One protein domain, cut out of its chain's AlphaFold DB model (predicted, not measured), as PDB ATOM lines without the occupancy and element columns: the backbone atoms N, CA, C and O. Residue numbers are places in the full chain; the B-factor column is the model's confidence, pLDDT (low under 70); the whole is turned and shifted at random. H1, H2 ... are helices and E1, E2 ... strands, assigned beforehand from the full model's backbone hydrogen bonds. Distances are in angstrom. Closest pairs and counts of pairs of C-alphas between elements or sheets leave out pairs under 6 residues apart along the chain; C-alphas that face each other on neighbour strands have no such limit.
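What this domain is: This is residues 17 to 76 of the 106 residues of an uncharacterized protein of Desulfobacterales bacterium PC51MH44 (UniProt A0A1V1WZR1). Look first for a small two-stranded hairpin, E1 and E2, at one end of an elongated, thinly joined model; at the other end is a helical hairpin of the longer H1 and the short H2. The long stretch of residues 48 to 62 bridges the two ends, and residues 65 to 70 and 47 to 52 stick out. The 60 printed residues, with H1, H2, E1 and E2 in chain order and one antiparallel sheet, E1 - E2, are of the mixed class, helices and strands, with under half of the residues in named elements. The whole is only just loose, close to extended, with a radius of gyration of the C-alphas of 15.4 A and spans of 46 by 23 by 19 A.

Where its parts are: Find C-alpha 63 at (-6.453, 35.197, -22.467); from there E1 runs through residues 63 to 66. E2, residues 69 to 72, ends at C-alpha 72, (-9.863, 34.158, -19.333). Go back to C-alpha 20 at (-17.614, 29.841, -32.645), where H1, residues 20 to 33, begins its 20.0 A. H2, residues 41 to 47, measures 10.6 A.

How they stand to each other: E1 and E2 form an antiparallel hairpin at 147 degrees; N 64 and O 71 are within hydrogen-bond range at 2.8 A. H1 is apart from both strands, and H2 is apart from E2. H1, with residues 28 to 32 alone, touches H2; their closest C-alphas, of Ala 31 and Leu 42, are 6.0 A apart. This helical hairpin has a steep tilt of 44 degrees, opposite ways. Every O i to N i+4 pair is within hydrogen-bond range in H1, and 2 of 3 in H2.

The domain as a whole: The two C-alphas farthest apart, of Ala 47 and Asn 67, are 46.4 A apart. The printed part has no cut. The link from H2 to E1 is long, with 15 residues. No printed residue is under 70 in pLDDT.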
ATOM      1  N   PRO A  17     -15.258  39.871 -34.745       87.06
ATOM      2  CA  PRO A  17     -15.043  39.004 -33.593       87.06
ATOM      3  C   PRO A  17     -14.977  37.527 -34.003       87.06
ATOM      4  O   PRO A  17     -15.803  37.059 -34.787       87.06
ATOM      5  N   LEU A  18     -14.052  36.774 -33.409       91.31
ATOM      6  CA  LEU A  18     -13.894  35.338 -33.645       91.31
ATOM      7  C   LEU A  18     -14.992  34.538 -32.920       91.31
ATOM      8  O   LEU A  18     -14.804  34.047 -31.804       91.31
ATOM      9  N   LYS A  19     -16.167  34.439 -33.543       94.62
ATOM     10  CA  LYS A  19     -17.292  33.642 -33.033       94.62
ATOM     11  C   LYS A  19     -17.111  32.152 -33.331       94.62
ATOM     12  O   LYS A  19     -16.425  31.782 -34.281       94.62
ATOM     13  N   GLY A  20     -17.748  31.299 -32.529       94.75
ATOM     14  CA  GLY A  20     -17.614  29.841 -32.645       94.75
ATOM     15  C   GLY A  20     -18.038  29.291 -34.010       94.75
ATOM     16  O   GLY A  20     -17.351  28.434 -34.557       94.75
ATOM     17  N   ASP A  21     -19.102  29.836 -34.605       94.94
ATOM     18  CA  ASP A  21     -19.559  29.490 -35.956       94.94
ATOM     19  C   ASP A  21     -18.536  29.885 -37.031       94.94
ATOM     20  O   ASP A  21     -18.278  29.115 -37.954       94.94
ATOM     21  N   THR A  22     -17.885  31.042 -36.874       94.06
ATOM     22  CA  THR A  22     -16.842  31.515 -37.796       94.06
ATOM     23  C   THR A  22     -15.595  30.633 -37.720       94.06
ATOM     24  O   THR A  22     -15.050  30.235 -38.749       94.06
ATOM     25  N   ILE A  23     -15.157  30.275 -36.508       95.25
ATOM     26  CA  ILE A  23     -14.008  29.381 -36.305       95.25
ATOM     27  C   ILE A  23     -14.319  27.984 -36.856       95.25
ATOM     28  O   ILE A  23     -13.490  27.405 -37.558       95.25
ATOM     29  N   PHE A  24     -15.520  27.461 -36.592       95.94
ATOM     30  CA  PHE A  24     -15.965  26.186 -37.150       95.94
ATOM     31  C   PHE A  24     -16.002  26.220 -38.682       95.94
ATOM     32  O   PHE A  24     -15.526  25.291 -39.327       95.94
ATOM     33  N   GLY A  25     -16.480  27.318 -39.274       94.81
ATOM     34  CA  GLY A  25     -16.434  27.529 -40.719       94.81
ATOM     35  C   GLY A  25     -15.011  27.441 -41.276       94.81
ATOM     36  O   GLY A  25     -14.777  26.706 -42.232       94.81
ATOM     37  N   HIS A  26     -14.039  28.119 -40.657       94.38
ATOM     38  CA  HIS A  26     -12.629  28.026 -41.060       94.38
ATOM     39  C   HIS A  26     -12.053  26.613 -40.926       94.38
ATOM     40  O   HIS A  26     -11.300  26.174 -41.794       94.38
ATOM     41  N   PHE A  27     -12.424  25.890 -39.870       95.06
ATOM     42  CA  PHE A  27     -12.055  24.488 -39.709       95.06
ATOM     43  C   PHE A  27     -12.607  23.627 -40.859       95.06
ATOM     44  O   PHE A  27     -11.861  22.855 -41.461       95.06
ATOM     45  N   CYS A  28     -13.882  23.803 -41.214       95.44
ATOM     46  CA  CYS A  28     -14.505  23.104 -42.338       95.44
ATOM     47  C   CYS A  28     -13.821  23.436 -43.669       95.44
ATOM     48  O   CYS A  28     -13.579  22.531 -44.460       95.44
ATOM     49  N   TRP A  29     -13.442  24.696 -43.903       95.94
ATOM     50  CA  TRP A  29     -12.677  25.081 -45.094       95.94
ATOM     51  C   TRP A  29     -11.348  24.335 -45.201       95.94
ATOM     52  O   TRP A  29     -11.014  23.844 -46.275       95.94
ATOM     53  N   GLN A  30     -10.608  24.206 -44.097       95.69
ATOM     54  CA  GLN A  30      -9.357  23.447 -44.099       95.69
ATOM     55  C   GLN A  30      -9.586  21.954 -44.339       95.69
ATOM     56  O   GLN A  30      -8.889  21.359 -45.149       95.69
ATOM     57  N   ALA A  31     -10.603  21.360 -43.714       94.50
ATOM     58  CA  ALA A  31     -10.952  19.958 -43.940       94.50
ATOM     59  C   ALA A  31     -11.469  19.668 -45.362       94.50
ATOM     60  O   ALA A  31     -11.331  18.549 -45.850       94.50
ATOM     61  N   ALA A  32     -12.081  20.655 -46.021       94.19
ATOM     62  CA  ALA A  32     -12.473  20.563 -47.424       94.19
ATOM     63  C   ALA A  32     -11.267  20.702 -48.367       94.19
ATOM     64  O   ALA A  32     -11.232  20.057 -49.412       94.19
ATOM     65  N   TYR A  33     -10.285  21.532 -48.001       95.50
ATOM     66  CA  TYR A  33      -9.051  21.716 -48.765       95.50
ATOM     67  C   TYR A  33      -8.115  20.503 -48.661       95.50
ATOM     68  O   TYR A  33      -7.548  20.077 -49.664       95.50
ATOM     69  N   ASP A  34      -7.987  19.924 -47.466       94.50
ATOM     70  CA  ASP A  34      -7.181  18.734 -47.197       94.50
ATOM     71  C   ASP A  34      -8.035  17.620 -46.573       94.50
ATOM     72  O   ASP A  34      -8.279  17.564 -45.362       94.50
ATOM     73  N   ALA A  35      -8.455  16.684 -47.426       88.38
ATOM     74  CA  ALA A  35      -9.281  15.544 -47.038       88.38
ATOM     75  C   ALA A  35      -8.572  14.557 -46.091       88.38
ATOM     76  O   ALA A  35      -9.240  13.717 -45.488       88.38
ATOM     77  N   SER A  36      -7.243  14.639 -45.934       91.44
ATOM     78  CA  SER A  36      -6.494  13.765 -45.021       91.44
ATOM     79  C   SER A  36      -6.683  14.134 -43.547       91.44
ATOM     80  O   SER A  36      -6.508  13.287 -42.670       91.44
ATOM     81  N   LEU A  37      -7.115  15.369 -43.262       91.19
ATOM     82  CA  LEU A  37      -7.350  15.857 -41.900       91.19
ATOM     83  C   LEU A  37      -8.513  15.143 -41.205       91.19
ATOM     84  O   LEU A  37      -8.537  15.037 -39.977       91.19
ATOM     85  N   LEU A  38      -9.489  14.660 -41.978       91.50
ATOM     86  CA  LEU A  38     -10.675  13.983 -41.471       91.50
ATOM     87  C   LEU A  38     -10.835  12.615 -42.120       91.50
ATOM     88  O   LEU A  38     -11.150  12.495 -43.301       91.50
ATOM     89  N   ASN A  39     -10.737  11.565 -41.307       90.38
ATOM     90  CA  ASN A  39     -10.963  10.197 -41.763       90.38
ATOM     91  C   ASN A  39     -12.357  10.046 -42.392       90.38
ATOM     92  O   ASN A  39     -13.373  10.105 -41.694       90.38
ATOM     93  N   GLY A  40     -12.399   9.802 -43.703       88.56
ATOM     94  CA  GLY A  40     -13.639   9.674 -44.471       88.56
ATOM     95  C   GLY A  40     -14.240  10.994 -44.968       88.56
ATOM     96  O   GLY A  40     -15.373  10.967 -45.438       88.56
ATOM     97  N   GLY A  41     -13.502  12.105 -44.885       91.50
ATOM     98  CA  GLY A  41     -13.866  13.397 -45.469       91.50
ATOM     99  C   GLY A  41     -14.882  14.205 -44.659       91.50
ATOM    100  O   GLY A  41     -15.581  13.684 -43.788       91.50
ATOM    101  N   LEU A  42     -14.959  15.505 -44.954       94.75
ATOM    102  CA  LEU A  42     -15.839  16.448 -44.258       94.75
ATOM    103  C   LEU A  42     -17.323  16.062 -44.368       94.75
ATOM    104  O   LEU A  42     -18.019  16.063 -43.354       94.75
ATOM    105  N   ASP A  43     -17.793  15.670 -45.554       93.75
ATOM    106  CA  ASP A  43     -19.213  15.379 -45.816       93.75
ATOM    107  C   ASP A  43     -19.776  14.305 -44.885       93.75
ATOM    108  O   ASP A  43     -20.860  14.457 -44.317       93.75
ATOM    109  N   LYS A  44     -19.000  13.240 -44.652       93.88
ATOM    110  CA  LYS A  44     -19.366  12.156 -43.737       93.88
ATOM    111  C   LYS A  44     -19.588  12.667 -42.314       93.88
ATOM    112  O   LYS A  44     -20.526  12.243 -41.642       93.88
ATOM    113  N   TRP A  45     -18.712  13.552 -41.849       94.06
ATOM    114  CA  TRP A  45     -18.758  14.097 -40.496       94.06
ATOM    115  C   TRP A  45     -19.848  15.156 -40.322       94.06
ATOM    116  O   TRP A  45     -20.447  15.245 -39.251       94.06
ATOM    117  N   ILE A  46     -20.150  15.924 -41.371       95.12
ATOM    118  CA  ILE A  46     -21.270  16.872 -41.373       95.12
ATOM    119  C   ILE A  46     -22.612  16.132 -41.386       95.12
ATOM    120  O   ILE A  46     -23.513  16.507 -40.635       95.12
ATOM    121  N   ALA A  47     -22.735  15.043 -42.153       95.44
ATOM    122  CA  ALA A  47     -23.971  14.264 -42.247       95.44
ATOM    123  C   ALA A  47     -24.451  13.716 -40.890       95.44
ATOM    124  O   ALA A  47     -25.652  13.685 -40.628       95.44
ATOM    125  N   CYS A  48     -23.531  13.325 -40.001       94.94
ATOM    126  CA  CYS A  48     -23.864  12.800 -38.672       94.94
ATOM    127  C   CYS A  48     -23.792  13.843 -37.543       94.94
ATOM    128  O   CYS A  48     -24.053  13.509 -36.385       94.94
ATOM    129  N   TYR A  49     -23.478  15.106 -37.851       94.69
ATOM    130  CA  TYR A  49     -23.168  16.124 -36.843       94.69
ATOM    131  C   TYR A  49     -24.309  16.372 -35.849       94.69
ATOM    132  O   TYR A  49     -24.062  16.602 -34.666       94.69
ATOM    133  N   ARG A  50     -25.566  16.303 -36.313       94.44
ATOM    134  CA  ARG A  50     -26.758  16.544 -35.482       94.44
ATOM    135  C   ARG A  50     -26.911  15.527 -34.350       94.44
ATOM    136  O   ARG A  50     -27.361  15.889 -33.269       94.44
ATOM    137  N   GLU A  51     -26.561  14.273 -34.607       95.81
ATOM    138  CA  GLU A  51     -26.681  13.175 -33.642       95.81
ATOM    139  C   GLU A  51     -25.385  12.989 -32.853       95.81
ATOM    140  O   GLU A  51     -25.401  12.683 -31.660       95.81
ATOM    141  N   ARG A  52     -24.248  13.191 -33.523       92.94
ATOM    142  CA  ARG A  52     -22.918  12.958 -32.976       92.94
ATOM    143  C   ARG A  52     -21.960  14.061 -33.434       92.94
ATOM    144  O   ARG A  52     -21.217  13.867 -34.401       92.94
ATOM    145  N   PRO A  53     -21.919  15.204 -32.729       92.88
ATOM    146  CA  PRO A  53     -20.970  16.258 -33.047       92.88
ATOM    147  C   PRO A  53     -19.544  15.746 -32.819       92.88
ATOM    148  O   PRO A  53     -19.202  15.253 -31.741       92.88
ATOM    149  N   PHE A  54     -18.709  15.846 -33.849       91.69
ATOM    150  CA  PHE A  54     -17.315  15.399 -33.790       91.69
ATOM    151  C   PHE A  54     -16.382  16.480 -33.223       91.69
ATOM    152  O   PHE A  54     -15.360  16.154 -32.621       91.69
ATOM    153  N   ALA A  55     -16.750  17.754 -33.373       92.88
ATOM    154  CA  ALA A  55     -16.056  18.903 -32.809       92.88
ATOM    155  C   ALA A  55     -17.064  20.024 -32.534       92.88
ATOM    156  O   ALA A  55     -17.908  20.308 -33.374       92.88
ATOM    157  N   VAL A  56     -16.969  20.663 -31.368       94.81
ATOM    158  CA  VAL A  56     -17.798  21.817 -30.995       94.81
ATOM    159  C   VAL A  56     -16.862  22.957 -30.626       94.81
ATOM    160  O   VAL A  56     -16.019  22.803 -29.744       94.81
ATOM    161  N   PHE A  57     -17.012  24.091 -31.303       95.56
ATOM    162  CA  PHE A  57     -16.159  25.258 -31.112       95.56
ATOM    163  C   PHE A  57     -16.877  26.298 -30.263       95.56
ATOM    164  O   PHE A  57     -18.004  26.698 -30.561       95.56
ATOM    165  N   SER A  58     -16.211  26.761 -29.209       94.94
ATOM    166  CA  SER A  58     -16.640  27.967 -28.514       94.94
ATOM    167  C   SER A  58     -16.265  29.206 -29.328       94.94
ATOM    168  O   SER A  58     -15.357  29.165 -30.158       94.94
ATOM    169  N   SER A  59     -16.905  30.340 -29.044       95.12
ATOM    170  CA  SER A  59     -16.333  31.632 -29.438       95.12
ATOM    171  C   SER A  59     -14.968  31.830 -28.776       95.12
ATOM    172  O   SER A  59     -14.683  31.221 -27.742       95.12
ATOM    173  N   ALA A  60     -14.115  32.655 -29.377       94.31
ATOM    174  CA  ALA A  60     -12.844  33.014 -28.769       94.31
ATOM    175  C   ALA A  60     -13.050  34.035 -27.646       94.31
ATOM    176  O   ALA A  60     -13.932  34.895 -27.706       94.31
ATOM    177  N   TRP A  61     -12.178  33.963 -26.646       94.00
ATOM    178  CA  TRP A  61     -12.153  34.870 -25.502       94.00
ATOM    179  C   TRP A  61     -10.714  35.324 -25.263       94.00
ATOM    180  O   TRP A  61      -9.793  34.524 -25.461       94.00
ATOM    181  N   PRO A  62     -10.487  36.569 -24.819       92.56
ATOM    182  CA  PRO A  62      -9.150  37.016 -24.462       92.56
ATOM    183  C   PRO A  62      -8.559  36.170 -23.330       92.56
ATOM    184  O   PRO A  62      -9.194  35.975 -22.288       92.56
ATOM    185  N   LYS A  63      -7.320  35.714 -23.529       93.38
ATOM    186  CA  LYS A  63      -6.453  35.197 -22.467       93.38
ATOM    187  C   LYS A  63      -5.566  36.340 -21.992       93.38
ATOM    188  O   LYS A  63      -4.789  36.888 -22.771       93.38
ATOM    189  N   LEU A  64      -5.712  36.707 -20.729       92.81
ATOM    190  CA  LEU A  64      -4.982  37.784 -20.074       92.81
ATOM    191  C   LEU A  64      -3.883  37.194 -19.191       92.81
ATOM    192  O   LEU A  64      -4.028  36.090 -18.660       92.81
ATOM    193  N   VAL A  65      -2.795  37.942 -19.034       91.50
ATOM    194  CA  VAL A  65      -1.690  37.611 -18.132       91.50
ATOM    195  C   VAL A  65      -1.556  38.747 -17.138       91.50
ATOM    196  O   VAL A  65      -1.349  39.883 -17.549       91.50
ATOM    197  N   ASP A  66      -1.658  38.435 -15.851       91.62
ATOM    198  CA  ASP A  66      -1.399  39.386 -14.775       91.62
ATOM    199  C   ASP A  66      -0.542  38.726 -13.694       91.62
ATOM    200  O   ASP A  66      -0.859  37.631 -13.226       91.62
ATOM    201  N   ASN A  67       0.571  39.365 -13.324       89.75
ATOM    202  CA  ASN A  67       1.507  38.877 -12.301       89.75
ATOM    203  C   ASN A  67       1.899  37.388 -12.460       89.75
ATOM    204  O   ASN A  67       1.959  36.630 -11.492       89.75
ATOM    205  N   GLY A  68       2.115  36.944 -13.705       90.25
ATOM    206  CA  GLY A  68       2.468  35.557 -14.038       90.25
ATOM    207  C   GLY A  68       1.313  34.548 -13.960       90.25
ATOM    208  O   GLY A  68       1.521  33.366 -14.228       90.25
ATOM    209  N   LYS A  69       0.093  34.991 -13.636       92.75
ATOM    210  CA  LYS A  69      -1.127  34.178 -13.655       92.75
ATOM    211  C   LYS A  69      -1.932  34.450 -14.920       92.75
ATOM    212  O   LYS A  69      -2.025  35.583 -15.390       92.75
ATOM    213  N   PHE A  70      -2.528  33.393 -15.464       91.56
ATOM    214  CA  PHE A  70      -3.379  33.476 -16.647       91.56
ATOM    215  C   PHE A  70      -4.852  33.514 -16.250       91.56
ATOM    216  O   PHE A  70      -5.287  32.735 -15.403       91.56
ATOM    217  N   PHE A  71      -5.622  34.374 -16.914       94.19
ATOM    218  CA  PHE A  71      -7.067  34.490 -16.733       94.19
ATOM    219  C   PHE A  71      -7.776  34.559 -18.086       94.19
ATOM    220  O   PHE A  71      -7.220  35.055 -19.063       94.19
ATOM    221  N   TYR A  72      -9.021  34.090 -18.138       93.56
ATOM    222  CA  TYR A  72      -9.863  34.158 -19.333       93.56
ATOM    223  C   TYR A  72     -11.020  35.120 -19.104       93.56
ATOM    224  O   TYR A  72     -11.737  35.017 -18.107       93.56
ATOM    225  N   ALA A  73     -11.222  36.039 -20.043       92.88
ATOM    226  CA  ALA A  73     -12.327  36.986 -20.001       92.88
ATOM    227  C   ALA A  73     -13.544  36.428 -20.757       92.88
ATOM    228  O   ALA A  73     -13.700  36.647 -21.956       92.88
ATOM    229  N   PHE A  74     -14.409  35.693 -20.056       90.88
ATOM    230  CA  PHE A  74     -15.643  35.150 -20.630       90.88
ATOM    231  C   PHE A  74     -16.781  36.174 -20.652       90.88
ATOM    232  O   PHE A  74     -16.872  37.058 -19.797       90.88
ATOM    233  N   LYS A  75     -17.717  36.001 -21.596       87.88
ATOM    234  CA  LYS A  75     -19.004  36.705 -21.548       87.88
ATOM    235  C   LYS A  75     -19.734  36.316 -20.257       87.88
ATOM    236  O   LYS A  75     -19.838  35.135 -19.933       87.88
ATOM    237  N   ARG A  76     -20.295  37.306 -19.558       88.19
ATOM    238  CA  ARG A  76     -21.207  37.066 -18.433       88.19
ATOM    239  C   ARG A  76     -22.383  36.185 -18.901       88.19
ATOM    240  O   ARG A  76     -22.984  36.515 -19.927       88.19
TER     241      ARG A  76